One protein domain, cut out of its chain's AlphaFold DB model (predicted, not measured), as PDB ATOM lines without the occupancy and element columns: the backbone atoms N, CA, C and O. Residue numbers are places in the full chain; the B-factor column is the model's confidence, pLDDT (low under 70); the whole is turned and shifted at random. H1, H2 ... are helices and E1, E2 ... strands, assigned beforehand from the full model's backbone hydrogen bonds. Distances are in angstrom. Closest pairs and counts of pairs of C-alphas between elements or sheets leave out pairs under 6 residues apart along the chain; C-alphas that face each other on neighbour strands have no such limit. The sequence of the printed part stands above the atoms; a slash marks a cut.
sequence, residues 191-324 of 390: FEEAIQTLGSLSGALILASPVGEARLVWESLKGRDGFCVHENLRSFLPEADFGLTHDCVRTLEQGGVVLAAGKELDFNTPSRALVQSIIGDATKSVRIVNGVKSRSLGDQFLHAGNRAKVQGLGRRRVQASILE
ATOM      1  N   PHE A 191     -28.890  -6.900   9.917       92.25
ATOM      2  CA  PHE A 191     -28.621  -8.210   9.328       92.25
ATOM      3  C   PHE A 191     -29.124  -9.352  10.223       92.25
ATOM      4  O   PHE A 191     -29.646 -10.352   9.735       92.25
ATOM      5  N   GLU A 192     -29.033  -9.192  11.544       92.31
ATOM      6  CA  GLU A 192     -29.508 -10.193  12.499       92.31
ATOM      7  C   GLU A 192     -31.027 -10.401  12.399       92.31
ATOM      8  O   GLU A 192     -31.491 -11.539  12.311       92.31
ATOM      9  N   GLU A 193     -31.808  -9.319  12.328       93.94
ATOM     10  CA  GLU A 193     -33.267  -9.389  12.152       93.94
ATOM     11  C   GLU A 193     -33.651 -10.031  10.810       93.94
ATOM     12  O   GLU A 193     -34.622 -10.793  10.722       93.94
ATOM     13  N   ALA A 194     -32.866  -9.779   9.759       94.12
ATOM     14  CA  ALA A 194     -33.063 -10.417   8.464       94.12
ATOM     15  C   ALA A 194     -32.835 -11.939   8.522       94.12
ATOM     16  O   ALA A 194     -33.633 -12.706   7.972       94.12
ATOM     17  N   ILE A 195     -31.803 -12.397   9.238       94.56
ATOM     18  CA  ILE A 195     -31.543 -13.827   9.466       94.56
ATOM     19  C   ILE A 195     -32.637 -14.467  10.331       94.56
ATOM     20  O   ILE A 195     -33.098 -15.568  10.021       94.56
ATOM     21  N   GLN A 196     -33.126 -13.776  11.363       94.56
ATOM     22  CA  GLN A 196     -34.267 -14.248  12.159       94.56
ATOM     23  C   GLN A 196     -35.527 -14.404  11.292       94.56
ATOM     24  O   GLN A 196     -36.213 -15.429  11.348       94.56
ATOM     25  N   THR A 197     -35.792 -13.427  10.419       94.94
ATOM     26  CA  THR A 197     -36.898 -13.480   9.456       94.94
ATOM     27  C   THR A 197     -36.760 -14.688   8.534       94.94
ATOM     28  O   THR A 197     -37.715 -15.456   8.400       94.94
ATOM     29  N   LEU A 198     -35.571 -14.905   7.961       96.31
ATOM     30  CA  LEU A 198     -35.248 -16.065   7.126       96.31
ATOM     31  C   LEU A 198     -35.529 -17.390   7.859       96.31
ATOM     32  O   LEU A 198     -36.178 -18.280   7.302       96.31
ATOM     33  N   GLY A 199     -35.102 -17.502   9.120       95.88
ATOM     34  CA  GLY A 199     -35.333 -18.674   9.969       95.88
ATOM     35  C   GLY A 199     -36.813 -18.968  10.238       95.88
ATOM     36  O   GLY A 199     -37.211 -20.131  10.285       95.88
ATOM     37  N   SER A 200     -37.651 -17.933  10.339       96.00
ATOM     38  CA  SER A 200     -39.091 -18.079  10.607       96.00
ATOM     39  C   SER A 200     -39.954 -18.428   9.386       96.00
ATOM     40  O   SER A 200     -41.136 -18.736   9.538       96.00
ATOM     41  N   LEU A 201     -39.402 -18.376   8.166       97.00
ATOM     42  CA  LEU A 201     -40.184 -18.594   6.945       97.00
ATOM     43  C   LEU A 201     -40.786 -20.000   6.897       97.00
ATOM     44  O   LEU A 201     -40.109 -20.965   7.218       97.00
ATOM     45  N   SER A 202     -42.009 -20.137   6.394       96.75
ATOM     46  CA  SER A 202     -42.662 -21.423   6.107       96.75
ATOM     47  C   SER A 202     -43.378 -21.356   4.761       96.75
ATOM     48  O   SER A 202     -43.888 -20.296   4.396       96.75
ATOM     49  N   GLY A 203     -43.440 -22.468   4.028       97.19
ATOM     50  CA  GLY A 203     -44.093 -22.525   2.716       97.19
ATOM     51  C   GLY A 203     -43.493 -21.535   1.715       97.19
ATOM     52  O   GLY A 203     -44.225 -20.912   0.946       97.19
ATOM     53  N   ALA A 204     -42.180 -21.315   1.771       98.12
ATOM     54  CA  ALA A 204     -41.519 -20.233   1.051       98.12
ATOM     55  C   ALA A 204     -40.582 -20.762  -0.035       98.12
ATOM     56  O   ALA A 204     -39.718 -21.595   0.230       98.12
ATOM     57  N   LEU A 205     -40.714 -20.223  -1.244       98.56
ATOM     58  CA  LEU A 205     -39.713 -20.352  -2.295       98.56
ATOM     59  C   LEU A 205     -38.796 -19.129  -2.254       98.56
ATOM     60  O   LEU A 205     -39.220 -18.022  -2.590       98.56
ATOM     61  N   ILE A 206     -37.552 -19.341  -1.848       98.62
ATOM     62  CA  ILE A 206     -36.495 -18.338  -1.797       98.62
ATOM     63  C   ILE A 206     -35.725 -18.371  -3.115       98.62
ATOM     64  O   ILE A 206     -35.184 -19.403  -3.514       98.62
ATOM     65  N   LEU A 207     -35.680 -17.225  -3.787       98.44
ATOM     66  CA  LEU A 207     -34.962 -17.024  -5.037       98.44
ATOM     67  C   LEU A 207     -33.760 -16.123  -4.781       98.44
ATOM     68  O   LEU A 207     -33.925 -14.981  -4.352       98.44
ATOM     69  N   ALA A 208     -32.570 -16.637  -5.077       97.12
ATOM     70  CA  ALA A 208     -31.301 -15.973  -4.803       97.12
ATOM     71  C   ALA A 208     -30.395 -15.947  -6.044       97.12
ATOM     72  O   ALA A 208     -30.509 -16.789  -6.943       97.12
ATOM     73  N   SER A 209     -29.466 -14.997  -6.085       93.56
ATOM     74  CA  SER A 209     -28.298 -15.055  -6.961       93.56
ATOM     75  C   SER A 209     -27.435 -16.271  -6.586       93.56
ATOM     76  O   SER A 209     -27.215 -16.513  -5.396       93.56
ATOM     77  N   PRO A 210     -26.916 -17.042  -7.563       92.75
ATOM     78  CA  PRO A 210     -26.120 -18.233  -7.261       92.75
ATOM     79  C   PRO A 210     -24.836 -17.946  -6.471       92.75
ATOM     80  O   PRO A 210     -24.456 -18.733  -5.610       92.75
ATOM     81  N   VAL A 211     -24.173 -16.821  -6.756       90.62
ATOM     82  CA  VAL A 211     -22.929 -16.411  -6.092       90.62
ATOM     83  C   VAL A 211     -23.265 -15.485  -4.923       90.62
ATOM     84  O   VAL A 211     -23.872 -14.434  -5.124       90.62
ATOM     85  N   GLY A 212     -22.867 -15.865  -3.707       91.62
ATOM     86  CA  GLY A 212     -23.097 -15.076  -2.491       91.62
ATOM     87  C   GLY A 212     -24.437 -15.365  -1.821       91.62
ATOM     88  O   GLY A 212     -24.483 -16.070  -0.817       91.62
ATOM     89  N   GLU A 213     -25.535 -14.862  -2.392       95.25
ATOM     90  CA  GLU A 213     -26.862 -14.890  -1.748       95.25
ATOM     91  C   GLU A 213     -27.329 -16.319  -1.443       95.25
ATOM     92  O   GLU A 213     -27.764 -16.617  -0.330       95.25
ATOM     93  N   ALA A 214     -27.197 -17.236  -2.409       95.88
ATOM     94  CA  ALA A 214     -27.566 -18.632  -2.203       95.88
ATOM     95  C   ALA A 214     -26.713 -19.311  -1.115       95.88
ATOM     96  O   ALA A 214     -27.242 -20.110  -0.343       95.88
ATOM     97  N   ARG A 215     -25.419 -18.968  -1.012       94.19
ATOM     98  CA  ARG A 215     -24.542 -19.478   0.054       94.19
ATOM     99  C   ARG A 215     -25.017 -19.001   1.411       94.19
ATOM    100  O   ARG A 215     -25.149 -19.824   2.307       94.19
ATOM    101  N   LEU A 216     -25.321 -17.712   1.542       95.00
ATOM    102  CA  LEU A 216     -25.809 -17.147   2.792       95.00
ATOM    103  C   LEU A 216     -27.110 -17.821   3.249       95.00
ATOM    104  O   LEU A 216     -27.220 -18.234   4.405       95.00
ATOM    105  N   VAL A 217     -28.082 -17.979   2.343       96.88
ATOM    106  CA  VAL A 217     -29.349 -18.648   2.675       96.88
ATOM    107  C   VAL A 217     -29.110 -20.103   3.077       96.88
ATOM    108  O   VAL A 217     -29.666 -20.558   4.076       96.88
ATOM    109  N   TRP A 218     -28.273 -20.829   2.331       97.31
ATOM    110  CA  TRP A 218     -27.949 -22.219   2.645       97.31
ATOM    111  C   TRP A 218     -27.241 -22.355   3.993       97.31
ATOM    112  O   TRP A 218     -27.689 -23.141   4.817       97.31
ATOM    113  N   GLU A 219     -26.200 -21.568   4.262       95.81
ATOM    114  CA  GLU A 219     -25.480 -21.601   5.543       95.81
ATOM    115  C   GLU A 219     -26.397 -21.294   6.733       95.81
ATOM    116  O   GLU A 219     -26.226 -21.867   7.807       95.81
ATOM    117  N   SER A 220     -27.391 -20.425   6.534       95.44
ATOM    118  CA  SER A 220     -28.338 -20.017   7.577       95.44
ATOM    119  C   SER A 220     -29.437 -21.048   7.846       95.44
ATOM    120  O   SER A 220     -30.004 -21.067   8.935       95.44
ATOM    121  N   LEU A 221     -29.769 -21.886   6.858       96.56
ATOM    122  CA  LEU A 221     -30.859 -22.865   6.945       96.56
ATOM    123  C   LEU A 221     -30.386 -24.326   6.889       96.56
ATOM    124  O   LEU A 221     -31.211 -25.231   7.013       96.56
ATOM    125  N   LYS A 222     -29.089 -24.598   6.703       95.44
ATOM    126  CA  LYS A 222     -28.567 -25.971   6.647       95.44
ATOM    127  C   LYS A 222     -28.887 -26.715   7.947       95.44
ATOM    128  O   LYS A 222     -28.697 -26.195   9.043       95.44
ATOM    129  N   GLY A 223     -29.394 -27.937   7.815       93.62
ATOM    130  CA  GLY A 223     -29.848 -28.752   8.947       93.62
ATOM    131  C   GLY A 223     -31.267 -28.447   9.439       93.62
ATOM    132  O   GLY A 223     -31.736 -29.118  10.353       93.62
ATOM    133  N   ARG A 224     -31.973 -27.478   8.844       95.38
ATOM    134  CA  ARG A 224     -33.390 -27.235   9.128       95.38
ATOM    135  C   ARG A 224     -34.274 -28.328   8.516       95.38
ATOM    136  O   ARG A 224     -34.172 -28.614   7.323       95.38
ATOM    137  N   ASP A 225     -35.226 -28.837   9.296       95.69
ATOM    138  CA  ASP A 225     -36.266 -29.739   8.794       95.69
ATOM    139  C   ASP A 225     -37.146 -29.062   7.732       95.69
ATOM    140  O   ASP A 225     -37.606 -27.927   7.892       95.69
ATOM    141  N   GLY A 226     -37.401 -29.778   6.635       96.62
ATOM    142  CA  GLY A 226     -38.216 -29.270   5.532       96.62
ATOM    143  C   GLY A 226     -37.533 -28.177   4.703       96.62
ATOM    144  O   GLY A 226     -38.229 -27.340   4.131       96.62
ATOM    145  N   PHE A 227     -36.198 -28.160   4.635       98.50
ATOM    146  CA  PHE A 227     -35.432 -27.290   3.741       98.50
ATOM    147  C   PHE A 227     -34.897 -28.069   2.525       98.50
ATOM    148  O   PHE A 227     -34.195 -29.062   2.686       98.50
ATOM    149  N   CYS A 228     -35.220 -27.619   1.307       98.44
ATOM    150  CA  CYS A 228     -34.751 -28.213   0.045       98.44
ATOM    151  C   CYS A 228     -33.921 -27.197  -0.746       98.44
ATOM    152  O   CYS A 228     -34.390 -26.095  -1.038       98.44
ATOM    153  N   VAL A 229     -32.703 -27.572  -1.141       98.69
ATOM    154  CA  VAL A 229     -31.892 -26.795  -2.088       98.69
ATOM    155  C   VAL A 229     -32.066 -27.403  -3.470       98.69
ATOM    156  O   VAL A 229     -31.834 -28.593  -3.672       98.69
ATOM    157  N   HIS A 230     -32.485 -26.603  -4.441       98.56
ATOM    158  CA  HIS A 230     -32.682 -27.097  -5.796       98.56
ATOM    159  C   HIS A 230     -31.335 -27.357  -6.496       98.56
ATOM    160  O   HIS A 230     -30.395 -26.566  -6.388       98.56
ATOM    161  N   GLU A 231     -31.244 -28.430  -7.288       97.50
ATOM    162  CA  GLU A 231     -30.009 -28.846  -7.982       97.50
ATOM    163  C   GLU A 231     -29.405 -27.803  -8.941       97.50
ATOM    164  O   GLU A 231     -28.237 -27.900  -9.320       97.50
ATOM    165  N   ASN A 232     -30.167 -26.771  -9.318       96.06
ATOM    166  CA  ASN A 232     -29.668 -25.682 -10.167       96.06
ATOM    167  C   ASN A 232     -28.636 -24.784  -9.461       96.06
ATOM    168  O   ASN A 232     -28.055 -23.914 -10.106       96.06
ATOM    169  N   LEU A 233     -28.386 -25.008  -8.170       96.69
ATOM    170  CA  LEU A 233     -27.317 -24.383  -7.395       96.69
ATOM    171  C   LEU A 233     -26.067 -25.270  -7.250       96.69
ATOM    172  O   LEU A 233     -25.095 -24.841  -6.634       96.69
ATOM    173  N   ARG A 234     -26.042 -26.477  -7.839       95.19
ATOM    174  CA  ARG A 234     -24.973 -27.475  -7.635       95.19
ATOM    175  C   ARG A 234     -23.565 -26.970  -7.907       95.19
ATOM    176  O   ARG A 234     -22.656 -27.263  -7.141       95.19
ATOM    177  N   SER A 235     -23.387 -26.196  -8.972       91.06
ATOM    178  CA  SER A 235     -22.076 -25.640  -9.324       91.06
ATOM    179  C   SER A 235     -21.581 -24.568  -8.348       91.06
ATOM    180  O   SER A 235     -20.397 -24.261  -8.358       91.06
ATOM    181  N   PHE A 236     -22.464 -23.998  -7.525       91.62
ATOM    182  CA  PHE A 236     -22.150 -22.890  -6.618       91.62
ATOM    183  C   PHE A 236     -22.139 -23.301  -5.142       91.62
ATOM    184  O   PHE A 236     -21.489 -22.641  -4.338       91.62
ATOM    185  N   LEU A 237     -22.838 -24.385  -4.795       93.38
ATOM    186  CA  LEU A 237     -22.942 -24.925  -3.438       93.38
ATOM    187  C   LEU A 237     -22.593 -26.422  -3.399       93.38
ATOM    188  O   LEU A 237     -23.421 -27.204  -2.942       93.38
ATOM    189  N   PRO A 238     -21.430 -26.870  -3.905       91.06
ATOM    190  CA  PRO A 238     -21.128 -28.297  -4.062       91.06
ATOM    191  C   PRO A 238     -21.252 -29.134  -2.773       91.06
ATOM    192  O   PRO A 238     -21.342 -30.355  -2.856       91.06
ATOM    193  N   GLU A 239     -21.268 -28.497  -1.602       93.06
ATOM    194  CA  GLU A 239     -21.412 -29.113  -0.281       93.06
ATOM    195  C   GLU A 239     -22.870 -29.316   0.177       93.06
ATOM    196  O   GLU A 239     -23.093 -29.902   1.236       93.06
ATOM    197  N   ALA A 240     -23.860 -28.808  -0.561       95.50
ATOM    198  CA  ALA A 240     -25.271 -28.940  -0.213       95.50
ATOM    199  C   ALA A 240     -25.868 -30.282  -0.674       95.50
ATOM    200  O   ALA A 240     -25.480 -30.839  -1.702       95.50
ATOM    201  N   ASP A 241     -26.892 -30.748   0.042       96.38
ATOM    202  CA  ASP A 241     -27.786 -31.797  -0.445       96.38
ATOM    203  C   ASP A 241     -28.843 -31.193  -1.375       96.38
ATOM    204  O   ASP A 241     -29.456 -30.168  -1.062       96.38
ATOM    205  N   PHE A 242     -29.062 -31.833  -2.525       98.12
ATOM    206  CA  PHE A 242     -29.903 -31.288  -3.589       98.12
ATOM    207  C   PHE A 242     -31.158 -32.113  -3.838       98.12
ATOM    208  O   PHE A 242     -31.083 -33.331  -3.992       98.12
ATOM    209  N   GLY A 243     -32.286 -31.422  -3.991       97.69
ATOM    210  CA  GLY A 243     -33.521 -31.975  -4.536       97.69
ATOM    211  C   GLY A 243     -33.687 -31.649  -6.018       97.69
ATOM    212  O   GLY A 243     -33.286 -30.580  -6.497       97.69
ATOM    213  N   LEU A 244     -34.327 -32.565  -6.744       97.81
ATOM    214  CA  LEU A 244     -34.848 -32.284  -8.076       97.81
ATOM    215  C   LEU A 244     -36.082 -31.379  -7.956       97.81
ATOM    216  O   LEU A 244     -36.643 -31.182  -6.874       97.81
ATOM    217  N   THR A 245     -36.566 -30.847  -9.080       97.19
ATOM    218  CA  THR A 245     -37.744 -29.962  -9.072       97.19
ATOM    219  C   THR A 245     -38.940 -30.590  -8.346       97.19
ATOM    220  O   THR A 245     -39.586 -29.913  -7.554       97.19
ATOM    221  N   HIS A 246     -39.210 -31.883  -8.547       96.50
ATOM    222  CA  HIS A 246     -40.345 -32.557  -7.907       96.50
ATOM    223  C   HIS A 246     -40.175 -32.741  -6.386       96.50
ATOM    224  O   HIS A 246     -41.166 -32.663  -5.658       96.50
ATOM    225  N   ASP A 247     -38.946 -32.925  -5.893       98.00
ATOM    226  CA  ASP A 247     -38.651 -33.019  -4.456       98.00
ATOM    227  C   ASP A 247     -38.896 -31.678  -3.761       98.00
ATOM    228  O   ASP A 247     -39.547 -31.598  -2.714       98.00
ATOM    229  N   CYS A 248     -38.428 -30.596  -4.383       98.31
ATOM    230  CA  CYS A 248     -38.639 -29.255  -3.861       98.31
ATOM    231  C   CYS A 248     -40.117 -28.821  -3.962       98.31
ATOM    232  O   CYS A 248     -40.610 -28.167  -3.045       98.31
ATOM    233  N   VAL A 249     -40.872 -29.236  -4.991       97.69
ATOM    234  CA  VAL A 249     -42.338 -29.033  -5.024       97.69
ATOM    235  C   VAL A 249     -43.014 -29.730  -3.840       97.69
ATOM    236  O   VAL A 249     -43.765 -29.083  -3.114       97.69
ATOM    237  N   ARG A 250     -42.692 -31.003  -3.574       97.81
ATOM    238  CA  ARG A 250     -43.237 -31.738  -2.417       97.81
ATOM    239  C   ARG A 250     -42.900 -31.047  -1.094       97.81
ATOM    240  O   ARG A 250     -43.749 -30.940  -0.212       97.81
ATOM    241  N   THR A 251     -41.673 -30.545  -0.970       98.31
ATOM    242  CA  THR A 251     -41.234 -29.772   0.200       98.31
ATOM    243  C   THR A 251     -42.104 -28.526   0.388       98.31
ATOM    244  O   THR A 251     -42.584 -28.269   1.492       98.31
ATOM    245  N   LEU A 252     -42.380 -27.778  -0.688       97.56
ATOM    246  CA  LEU A 252     -43.269 -26.614  -0.640       97.56
ATOM    247  C   LEU A 252     -44.694 -27.003  -0.254       97.56
ATOM    248  O   LEU A 252     -45.267 -26.339   0.608       97.56
ATOM    249  N   GLU A 253     -45.258 -28.069  -0.827       95.44
ATOM    250  CA  GLU A 253     -46.603 -28.573  -0.502       95.44
ATOM    251  C   GLU A 253     -46.744 -28.857   0.999       95.44
ATOM    252  O   GLU A 253     -47.691 -28.381   1.629       95.44
ATOM    253  N   GLN A 254     -45.734 -29.495   1.597       96.12
ATOM    254  CA  GLN A 254     -45.656 -29.816   3.028       96.12
ATOM    255  C   GLN A 254     -45.405 -28.599   3.939       96.12
ATOM    256  O   GLN A 254     -45.364 -28.740   5.157       96.12
ATOM    257  N   GLY A 255     -45.263 -27.394   3.377       96.50
ATOM    258  CA  GLY A 255     -45.021 -26.168   4.146       96.50
ATOM    259  C   GLY A 255     -43.547 -25.908   4.459       96.50
ATOM    260  O   GLY A 255     -43.245 -25.004   5.236       96.50
ATOM    261  N   GLY A 256     -42.639 -26.653   3.831       98.25
ATOM    262  CA  GLY A 256     -41.204 -26.426   3.899       98.25
ATOM    263  C   GLY A 256     -40.739 -25.189   3.127       98.25
ATOM    264  O   GLY A 256     -41.532 -24.401   2.599       98.25
ATOM    265  N   VAL A 257     -39.423 -25.020   3.073       98.62
ATOM    266  CA  VAL A 257     -38.738 -23.906   2.417       98.62
ATOM    267  C   VAL A 257     -37.842 -24.449   1.310       98.62
ATOM    268  O   VAL A 257     -37.121 -25.425   1.503       98.62
ATOM    269  N   VAL A 258     -37.875 -23.810   0.143       98.75
ATOM    270  CA  VAL A 258     -37.026 -24.160  -1.001       98.75
ATOM    271  C   VAL A 258     -36.103 -23.003  -1.326       98.75
ATOM    272  O   VAL A 258     -36.569 -21.875  -1.444       98.75
ATOM    273  N   LEU A 259     -34.821 -23.284  -1.540       98.75
ATOM    274  CA  LEU A 259     -33.856 -22.349  -2.113       98.75
ATOM    275  C   LEU A 259     -33.562 -22.731  -3.571       98.75
ATOM    276  O   LEU A 259     -33.195 -23.871  -3.855       98.75
ATOM    277  N   ALA A 260     -33.679 -21.774  -4.491       98.38
ATOM    278  CA  ALA A 260     -33.321 -21.957  -5.897       98.38
ATOM    279  C   ALA A 260     -32.694 -20.692  -6.504       98.38
ATOM    280  O   ALA A 260     -32.978 -19.570  -6.085       98.38
ATOM    281  N   ALA A 261     -31.875 -20.871  -7.543       96.69
ATOM    282  CA  ALA A 261     -31.409 -19.757  -8.368       96.69
ATOM    283  C   ALA A 261     -32.481 -19.262  -9.353       96.69
ATOM    284  O   ALA A 261     -33.316 -20.048  -9.805       96.69
ATOM    285  N   GLY A 262     -32.376 -17.991  -9.761       94.31
ATOM    286  CA  GLY A 262     -33.148 -17.394 -10.861       94.31
ATOM    287  C   GLY A 262     -34.280 -16.490 -10.374       94.31
ATOM    288  O   GLY A 262     -35.456 -16.860 -10.469       94.31
ATOM    289  N   LYS A 263     -33.909 -15.309  -9.864       95.38
ATOM    290  CA  LYS A 263     -34.796 -14.297  -9.260       95.38
ATOM    291  C   LYS A 263     -35.757 -13.667 -10.263       95.38
ATOM    292  O   LYS A 263     -36.874 -13.288  -9.923       95.38
ATOM    293  N   GLU A 264     -35.330 -13.601 -11.516       94.75
ATOM    294  CA  GLU A 264     -36.024 -12.990 -12.646       94.75
ATOM    295  C   GLU A 264     -37.233 -13.806 -13.103       94.75
ATOM    296  O   GLU A 264     -38.160 -13.248 -13.702       94.75
ATOM    297  N   LEU A 265     -37.241 -15.104 -12.772       93.75
ATOM    298  CA  LEU A 265     -38.239 -16.079 -13.204       93.75
ATOM    299  C   LEU A 265     -38.344 -16.162 -14.731       93.75
ATOM    300  O   LEU A 265     -39.442 -16.135 -15.297       93.75
ATOM    301  N   ASP A 266     -37.190 -16.277 -15.386       91.19
ATOM    302  CA  ASP A 266     -37.094 -16.440 -16.834       91.19
ATOM    303  C   ASP A 266     -37.795 -17.717 -17.316       91.19
ATOM    304  O   ASP A 266     -37.955 -18.702 -16.585       91.19
ATOM    305  N   PHE A 267     -38.239 -17.715 -18.572       87.38
ATOM    306  CA  PHE A 267     -38.904 -18.873 -19.167       87.38
ATOM    307  C   PHE A 267     -37.995 -20.104 -19.199       87.38
ATOM    308  O   PHE A 267     -36.790 -19.993 -19.385       87.38
ATOM    309  N   ASN A 268     -38.601 -21.285 -19.047       85.69
ATOM    310  CA  ASN A 268     -37.916 -22.582 -19.071       85.69
ATOM    311  C   ASN A 268     -36.793 -22.736 -18.029       85.69
ATOM    312  O   ASN A 268     -35.879 -23.535 -18.216       85.69
ATOM    313  N   THR A 269     -36.873 -22.006 -16.914       90.38
ATOM    314  CA  THR A 269     -35.972 -22.182 -15.772       90.38
ATOM    315  C   THR A 269     -36.629 -23.010 -14.662       90.38
ATOM    316  O   THR A 269     -37.858 -23.001 -14.526       90.38
ATOM    317  N   PRO A 270     -35.847 -23.695 -13.810       92.62
ATOM    318  CA  PRO A 270     -36.407 -24.403 -12.663       92.62
ATOM    319  C   PRO A 270     -37.153 -23.493 -11.679       92.62
ATOM    320  O   PRO A 270     -38.206 -23.881 -11.179       92.62
ATOM    321  N   SER A 271     -36.691 -22.255 -11.450       94.44
ATOM    322  CA  SER A 271     -37.415 -21.301 -10.596       94.44
ATOM    323  C   SER A 271     -38.794 -20.952 -11.156       94.44
ATOM    324  O   SER A 271     -39.751 -20.825 -10.391       94.44
ATOM    325  N   ARG A 272     -38.943 -20.891 -12.489       92.62
ATOM    326  CA  ARG A 272     -40.249 -20.736 -13.147       92.62
ATOM    327  C   ARG A 272     -41.194 -21.887 -12.811       92.62
ATOM    328  O   ARG A 272     -42.346 -21.625 -12.469       92.62
ATOM    329  N   ALA A 273     -40.713 -23.123 -12.917       93.00
ATOM    330  CA  ALA A 273     -41.498 -24.323 -12.639       93.00
ATOM    331  C   ALA A 273     -41.886 -24.410 -11.153       93.00
ATOM    332  O   ALA A 273     -43.052 -24.628 -10.828       93.00
ATOM    333  N   LEU A 274     -40.936 -24.140 -10.251       96.06
ATOM    334  CA  LEU A 274     -41.176 -24.100  -8.808       96.06
ATOM    335  C   LEU A 274     -42.226 -23.047  -8.443       96.06
ATOM    336  O   LEU A 274     -43.194 -23.357  -7.755       96.06
ATOM    337  N   VAL A 275     -42.108 -21.822  -8.966       94.56
ATOM    338  CA  VAL A 275     -43.112 -20.773  -8.741       94.56
ATOM    339  C   VAL A 275     -44.494 -21.205  -9.230       94.56
ATOM    340  O   VAL A 275     -45.484 -20.977  -8.537       94.56
ATOM    341  N   GLN A 276     -44.591 -21.838 -10.402       92.00
ATOM    342  CA  GLN A 276     -45.876 -22.291 -10.947       92.00
ATOM    343  C   GLN A 276     -46.599 -23.299 -10.042       92.00
ATOM    344  O   GLN A 276     -47.827 -23.336 -10.082       92.00
ATOM    345  N   SER A 277     -45.871 -24.053  -9.210       91.06
ATOM    346  CA  SER A 277     -46.461 -25.005  -8.258       91.06
ATOM    347  C   SER A 277     -47.129 -24.349  -7.042       91.06
ATOM    348  O   SER A 277     -48.037 -24.937  -6.467       91.06
ATOM    349  N   ILE A 278     -46.727 -23.126  -6.669       92.75
ATOM    350  CA  ILE A 278     -47.204 -22.460  -5.441       92.75
ATOM    351  C   ILE A 278     -48.093 -21.236  -5.686       92.75
ATOM    352  O   ILE A 278     -48.762 -20.755  -4.771       92.75
ATOM    353  N   ILE A 279     -48.128 -20.697  -6.909       91.31
ATOM    354  CA  ILE A 279     -49.011 -19.568  -7.230       91.31
ATOM    355  C   ILE A 279     -50.488 -19.962  -7.118       91.31
ATOM    356  O   ILE A 279     -50.925 -21.005  -7.591       91.31
ATOM    357  N   GLY A 280     -51.296 -19.068  -6.556       90.75
ATOM    358  CA  GLY A 280     -52.697 -19.342  -6.235       90.75
ATOM    359  C   GLY A 280     -52.919 -19.817  -4.800       90.75
ATOM    360  O   GLY A 280     -54.011 -19.585  -4.283       90.75
ATOM    361  N   ASP A 281     -51.906 -20.378  -4.140       92.25
ATOM    362  CA  ASP A 281     -51.995 -20.805  -2.746       92.25
ATOM    363  C   ASP A 281     -51.837 -19.606  -1.790       92.25
ATOM    364  O   ASP A 281     -50.967 -18.746  -1.934       92.25
ATOM    365  N   ALA A 282     -52.735 -19.523  -0.811       91.69
ATOM    366  CA  ALA A 282     -52.752 -18.497   0.223       91.69
ATOM    367  C   ALA A 282     -51.658 -18.671   1.284       91.69
ATOM    368  O   ALA A 282     -51.347 -17.721   1.999       91.69
ATOM    369  N   THR A 283     -51.134 -19.882   1.415       93.56
ATOM    370  CA  THR A 283     -50.206 -20.296   2.469       93.56
ATOM    371  C   THR A 283     -48.753 -20.272   2.013       93.56
ATOM    372  O   THR A 283     -47.855 -20.462   2.830       93.56
ATOM    373  N   LYS A 284     -48.512 -20.042   0.716       96.19
ATOM    374  CA  LYS A 284     -47.176 -20.053   0.121       96.19
ATOM    375  C   LYS A 284     -46.726 -18.657  -0.277       96.19
ATOM    376  O   LYS A 284     -47.539 -17.803  -0.640       96.19
ATOM    377  N   SER A 285     -45.415 -18.436  -0.238       96.44
ATOM    378  CA  SER A 285     -44.809 -17.156  -0.606       96.44
ATOM    379  C   SER A 285     -43.571 -17.323  -1.480       96.44
ATOM    380  O   SER A 285     -42.863 -18.324  -1.407       96.44
ATOM    381  N   VAL A 286     -43.310 -16.315  -2.309       97.12
ATOM    382  CA  VAL A 286     -42.057 -16.136  -3.043       97.12
ATOM    383  C   VAL A 286     -41.239 -15.075  -2.308       97.12
ATOM    384  O   VAL A 286     -41.724 -13.971  -2.052       97.12
ATOM    385  N   ARG A 287     -40.000 -15.397  -1.952       97.81
ATOM    386  CA  ARG A 287     -39.056 -14.479  -1.309       97.81
ATOM    387  C   ARG A 287     -37.906 -14.232  -2.271       97.81
ATOM    388  O   ARG A 287     -37.171 -15.158  -2.592       97.81
ATOM    389  N   ILE A 288     -37.791 -13.011  -2.776       97.62
ATOM    390  CA  ILE A 288     -36.707 -12.623  -3.684       97.62
ATOM    391  C   ILE A 288     -35.619 -11.970  -2.842       97.62
ATOM    392  O   ILE A 288     -35.896 -10.993  -2.153       97.62
ATOM    393  N   VAL A 289     -34.404 -12.508  -2.877       97.19
ATOM    394  CA  VAL A 289     -33.293 -11.968  -2.090       97.19
ATOM    395  C   VAL A 289     -32.782 -10.665  -2.717       97.19
ATOM    396  O   VAL A 289     -32.442 -10.651  -3.906       97.19
ATOM    397  N   ASN A 290     -32.752  -9.596  -1.909       93.31
ATOM    398  CA  ASN A 290     -32.302  -8.217  -2.194       93.31
ATOM    399  C   ASN A 290     -33.043  -7.467  -3.314       93.31
ATOM    400  O   ASN A 290     -33.486  -6.339  -3.143       93.31
ATOM    401  N   GLY A 291     -33.204  -8.069  -4.487       91.06
ATOM    402  CA  GLY A 291     -33.807  -7.402  -5.629       91.06
ATOM    403  C   GLY A 291     -33.736  -8.219  -6.907       91.06
ATOM    404  O   GLY A 291     -33.225  -9.341  -6.947       91.06
ATOM    405  N   VAL A 292     -34.283  -7.642  -7.974       92.69
ATOM    406  CA  VAL A 292     -34.411  -8.287  -9.281       92.69
ATOM    407  C   VAL A 292     -34.412  -7.245 -10.397       92.69
ATOM    408  O   VAL A 292     -34.691  -6.067 -10.174       92.69
ATOM    409  N   LYS A 293     -34.122  -7.682 -11.625       88.19
ATOM    410  CA  LYS A 293     -34.147  -6.826 -12.814       88.19
ATOM    411  C   LYS A 293     -35.518  -6.187 -13.019       88.19
ATOM    412  O   LYS A 293     -36.527  -6.897 -13.075       88.19
ATOM    413  N   SER A 294     -35.550  -4.870 -13.229       88.94
ATOM    414  CA  SER A 294     -36.788  -4.155 -13.557       88.94
ATOM    415  C   SER A 294     -37.466  -4.773 -14.785       88.94
ATOM    416  O   SER A 294     -36.808  -5.126 -15.767       88.94
ATOM    417  N   ARG A 295     -38.797  -4.881 -14.740       89.50
ATOM    418  CA  ARG A 295     -39.683  -5.485 -15.751       89.50
ATOM    419  C   ARG A 295     -39.585  -7.004 -15.905       89.50
ATOM    420  O   ARG A 295     -40.382  -7.561 -16.667       89.50
ATOM    421  N   SER A 296     -38.681  -7.680 -15.192       92.44
ATOM    422  CA  SER A 296     -38.696  -9.146 -15.093       92.44
ATOM    423  C   SER A 296     -40.013  -9.642 -14.489       92.44
ATOM    424  O   SER A 296     -40.813  -8.868 -13.956       92.44
ATOM    425  N   LEU A 297     -40.266 -10.948 -14.553       92.50
ATOM    426  CA  LEU A 297     -41.455 -11.484 -13.903       92.50
ATOM    427  C   LEU A 297     -41.342 -11.426 -12.373       92.50
ATOM    428  O   LEU A 297     -42.346 -11.165 -11.713       92.50
ATOM    429  N   GLY A 298     -40.138 -11.614 -11.822       94.19
ATOM    430  CA  GLY A 298     -39.874 -11.368 -10.402       94.19
ATOM    431  C   GLY A 298     -40.263  -9.944  -9.983       94.19
ATOM    432  O   GLY A 298     -40.987  -9.770  -9.006       94.19
ATOM    433  N   ASP A 299     -39.891  -8.933 -10.775       94.75
ATOM    434  CA  ASP A 299     -40.255  -7.529 -10.522       94.75
ATOM    435  C   ASP A 299     -41.773  -7.313 -10.574       94.75
ATOM    436  O   ASP A 299     -42.373  -6.699  -9.690       94.75
ATOM    437  N   GLN A 300     -42.431  -7.897 -11.578       93.00
ATOM    438  CA  GLN A 300     -43.889  -7.851 -11.690       93.00
ATOM    439  C   GLN A 300     -44.579  -8.501 -10.490       93.00
ATOM    440  O   GLN A 300     -45.650  -8.049 -10.096       93.00
ATOM    441  N   PHE A 301     -44.000  -9.558  -9.918       93.62
ATOM    442  CA  PHE A 301     -44.543 -10.235  -8.744       93.62
ATOM    443  C   PHE A 301     -44.468  -9.353  -7.498       93.62
ATOM    444  O   PHE A 301     -45.468  -9.257  -6.789       93.62
ATOM    445  N   LEU A 302     -43.343  -8.668  -7.277       94.12
ATOM    446  CA  LEU A 302     -43.176  -7.720  -6.166       94.12
ATOM    447  C   LEU A 302     -44.192  -6.567  -6.230       94.12
ATOM    448  O   LEU A 302     -44.685  -6.117  -5.201       94.12
ATOM    449  N   HIS A 303     -44.572  -6.142  -7.439       92.94
ATOM    450  CA  HIS A 303     -45.501  -5.028  -7.662       92.94
ATOM    451  C   HIS A 303     -46.956  -5.454  -7.940       92.94
ATOM    452  O   HIS A 303     -47.821  -4.612  -8.185       92.94
ATOM    453  N   ALA A 304     -47.270  -6.752  -7.911       86.31
ATOM    454  CA  ALA A 304     -48.593  -7.269  -8.278       86.31
ATOM    455  C   ALA A 304     -49.689  -7.025  -7.219       86.31
ATOM    456  O   ALA A 304     -50.864  -7.341  -7.463       86.31
ATOM    457  N   GLY A 305     -49.316  -6.531  -6.033       82.06
ATOM    458  CA  GLY A 305     -50.175  -6.484  -4.853       82.06
ATOM    459  C   GLY A 305     -50.571  -7.899  -4.433       82.06
ATOM    460  O   GLY A 305     -49.832  -8.567  -3.725       82.06
ATOM    461  N   ASN A 306     -51.717  -8.378  -4.930       83.50
ATOM    462  CA  ASN A 306     -52.240  -9.715  -4.622       83.50
ATOM    463  C   ASN A 306     -52.352 -10.657  -5.830       83.50
ATOM    464  O   ASN A 306     -52.572 -11.855  -5.637       83.50
ATOM    465  N   ARG A 307     -52.292 -10.163  -7.080       90.25
ATOM    466  CA  ARG A 307     -52.506 -11.006  -8.274       90.25
ATOM    467  C   ARG A 307     -51.639 -10.591  -9.455       90.25
ATOM    468  O   ARG A 307     -51.805  -9.491  -9.974       90.25
ATOM    469  N   ALA A 308     -50.844 -11.523  -9.973       86.38
ATOM    470  CA  ALA A 308     -50.026 -11.325 -11.170       86.38
ATOM    471  C   ALA A 308     -50.579 -12.116 -12.366       86.38
ATOM    472  O   ALA A 308     -51.206 -13.170 -12.204       86.38
ATOM    473  N   LYS A 309     -50.347 -11.619 -13.589       85.19
ATOM    474  CA  LYS A 309     -50.604 -12.386 -14.817       85.19
ATOM    475  C   LYS A 309     -49.444 -13.353 -15.028       85.19
ATOM    476  O   LYS A 309     -48.307 -12.931 -15.193       85.19
ATOM    477  N   VAL A 310     -49.744 -14.643 -15.074       78.88
ATOM    478  CA  VAL A 310     -48.767 -15.694 -15.348       78.88
ATOM    479  C   VAL A 310     -49.099 -16.313 -16.698       78.88
ATOM    480  O   VAL A 310     -50.230 -16.743 -16.938       78.88
ATOM    481  N   GLN A 311     -48.129 -16.328 -17.611       75.88
ATOM    482  CA  GLN A 311     -48.310 -16.950 -18.921       75.88
ATOM    483  C   GLN A 311     -48.714 -18.423 -18.767       75.88
ATOM    484  O   GLN A 311     -48.160 -19.135 -17.936       75.88
ATOM    485  N   GLY A 312     -49.723 -18.847 -19.533       78.56
ATOM    486  CA  GLY A 312     -50.298 -20.196 -19.470       78.56
ATOM    487  C   GLY A 312     -51.303 -20.431 -18.333       78.56
ATOM    488  O   GLY A 312     -52.100 -21.353 -18.428       78.56
ATOM    489  N   LEU A 313     -51.328 -19.589 -17.291       79.25
ATOM    490  CA  LEU A 313     -52.178 -19.787 -16.102       79.25
ATOM    491  C   LEU A 313     -53.131 -18.614 -15.811       79.25
ATOM    492  O   LEU A 313     -53.966 -18.694 -14.910       79.25
ATOM    493  N   GLY A 314     -53.044 -17.518 -16.567       84.75
ATOM    494  CA  GLY A 314     -53.890 -16.338 -16.376       84.75
ATOM    495  C   GLY A 314     -53.543 -15.555 -15.105       84.75
ATOM    496  O   GLY A 314     -52.409 -15.582 -14.631       84.75
ATOM    497  N   ARG A 315     -54.503 -14.799 -14.551       88.00
ATOM    498  CA  ARG A 315     -54.291 -14.039 -13.303       88.00
ATOM    499  C   ARG A 315     -54.393 -14.964 -12.092       88.00
ATOM    500  O   ARG A 315     -55.491 -15.428 -11.767       88.00
ATOM    501  N   ARG A 316     -53.289 -15.161 -11.375       90.69
ATOM    502  CA  ARG A 316     -53.204 -15.992 -10.160       90.69
ATOM    503  C   ARG A 316     -52.857 -15.146  -8.941       90.69
ATOM    504  O   ARG A 316     -52.325 -14.049  -9.097       90.69
ATOM    505  N   ARG A 317     -53.200 -15.638  -7.746       91.19
ATOM    506  CA  ARG A 317     -52.753 -15.021  -6.492       91.19
ATOM    507  C   ARG A 317     -51.243 -15.200  -6.367       91.19
ATOM    508  O   ARG A 317     -50.738 -16.277  -6.667       91.19
ATOM    509  N   VAL A 318     -50.551 -14.152  -5.943       92.31
ATOM    510  CA  VAL A 318     -49.107 -14.174  -5.702       92.31
ATOM    511  C   VAL A 318     -48.840 -13.423  -4.408       92.31
ATOM    512  O   VAL A 318     -49.371 -12.334  -4.223       92.31
ATOM    513  N   GLN A 319     -48.039 -14.021  -3.528       93.81
ATOM    514  CA  GLN A 319     -47.450 -13.353  -2.370       93.81
ATOM    515  C   GLN A 319     -45.950 -13.315  -2.601       93.81
ATOM    516  O   GLN A 319     -45.286 -14.339  -2.465       93.81
ATOM    517  N   ALA A 320     -45.442 -12.163  -3.020       95.19
ATOM    518  CA  ALA A 320     -44.025 -11.960  -3.261       95.19
ATOM    519  C   ALA A 320     -43.536 -10.768  -2.448       95.19
ATOM    520  O   ALA A 320     -44.233  -9.766  -2.326       95.19
ATOM    521  N   SER A 321     -42.345 -10.894  -1.877       95.44
ATOM    522  CA  SER A 321     -41.700  -9.820  -1.118       95.44
ATOM    523  C   SER A 321     -40.191  -9.947  -1.228       95.44
ATOM    524  O   SER A 321     -39.674 -11.038  -1.502       95.44
ATOM    525  N   ILE A 322     -39.505  -8.830  -1.012       95.44
ATOM    526  CA  ILE A 322     -38.056  -8.817  -0.875       95.44
ATOM    527  C   ILE A 322     -37.698  -9.418   0.487       95.44
ATOM    528  O   ILE A 322     -38.354  -9.144   1.493       95.44
ATOM    529  N   LEU A 323     -36.682 -10.274   0.494       95.44
ATOM    530  CA  LEU A 323     -35.960 -10.683   1.688       95.44
ATOM    531  C   LEU A 323     -34.605  -9.969   1.654       95.44
ATOM    532  O   LEU A 323     -33.747 -10.326   0.848       95.44
ATOM    533  N   GLU A 324     -34.450  -8.939   2.482       94.25
ATOM    534  CA  GLU A 324     -33.246  -8.101   2.525       94.25
ATOM    535  C   GLU A 324     -32.102  -8.839   3.229       94.25
ATOM    536  O   GLU A 324     -32.020  -8.865   4.455       94.25
TER     537      GLU A 324
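Overview. This is residues 191 to 324 of the 390 residues of the protein "MBL fold metallo-hydrolase" of Bradymonadales bacterium V1718 (UniProt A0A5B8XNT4). A strongly twisted sheet of five parallel strands makes the core, with H3, H4 and H5 over one of its faces and H2 over the other, three layers in all. At one end of the longest axis, past H5, lies a small hairpin, E5 and E6, whose second strand runs on into E7 at the sheet's edge; H1 only grazes the sheet. The printed part has 134 residues with five named helices and seven named strands, in the order H1 E1 H2 E2 H3 E3 H4 E4 H5 E5 E6 E7. The large sheet runs E2 E3 E1 E4 E7, parallel throughout, the hairpin is antiparallel, and the class is mixed, helices and strands. The whole is compact, with a radius of gyration of the C-alphas of 13.5 A, and rounded, spanning 38 by 31 by 26 A.

Along the chain. Find C-alpha 191 at (-28.621, -8.210, 9.328); from there H1 runs 14.4 A to residue 200. E1, residues 204 to 208, begins at C-alpha 204, at (-41.519, -20.233, 1.051), and is 12.5 A long. Next come H2, residues 213 to 221, 12.5 A, and E2, residues 227 to 230, 9.9 A. After residues 231 to 244, which hold no named element, look for H3, residues 245 to 253, 12.4 A, and E3, residues 257 to 261, 13.7 A. H4, residues 270 to 278, is 13.1 A long and E4, residues 285 to 289, is 12.7 A. H5, residues 297 to 302, is 8.8 A, E5, residues 307 to 310, is 9.3 A, and E6, residues 314 to 317, is 10.0 A. E7, residues 320 to 323, is 9.5 A and ends at C-alpha 323, at (-35.960, -10.683, 1.688).

Arrangement. Start at E1, an inner strand. E4 and E3 are its parallel neighbours: between E1 and E4, N 207 and O 287 are 2.8 A apart, within hydrogen-bond range, and between E1 and E3, N 206 and O 258 are within that range at 2.7 A. E2 and E7 are the edge strands: look for N 228 and O 257 at 2.9 A between E2 and E3, and N 323 and O 288 at 2.9 A between E4 and E7. E2, H3, E3 form a strand-helix-strand unit, two parallel neighbour strands with a helix between. E1, H2, E2 and E3, H4, E4 are split units, with another strand between the two; the three crossovers are right-handed. H2, at a height of 8.7 A over the sheet, lies on the opposite face from H3, H4 and H5. H3 and H4 touch at a shallow tilt of 29 degrees, the same way, closest at the C-alphas of Val 249 and Leu 274, 6.3 A. H5 runs across the strands, at 79 degrees to E7 on the local plane; its closest C-alphas with E7 are Leu 302 and Ala 320, 5.2 A. H1 and H2 touch at a steep tilt of 62 degrees, closest at the C-alphas of Gly 199 and Leu 221, 6.8 A. In the hairpin, N 310 and O 314 are 2.9 A apart, within hydrogen-bond range. Every O i to N i+4 pair is within range in H1, H2, H3 and H5; in H4, 4 of 5 are.

Size, cuts and confidence. The C-alphas farthest apart are those of Glu 192 and Gly 312, 39.4 A. The printed part has no cut. The link from E2 to H3 is long, with 14 residues; in it residues 242 to 243 pair in parallel with residues 229 to 230 of E2. E6 runs on into E7 across 2 residues, at 54 degrees. The mean pLDDT of the printed part is 93.8, and no printed residue is under 70; E5 has a mean of 85.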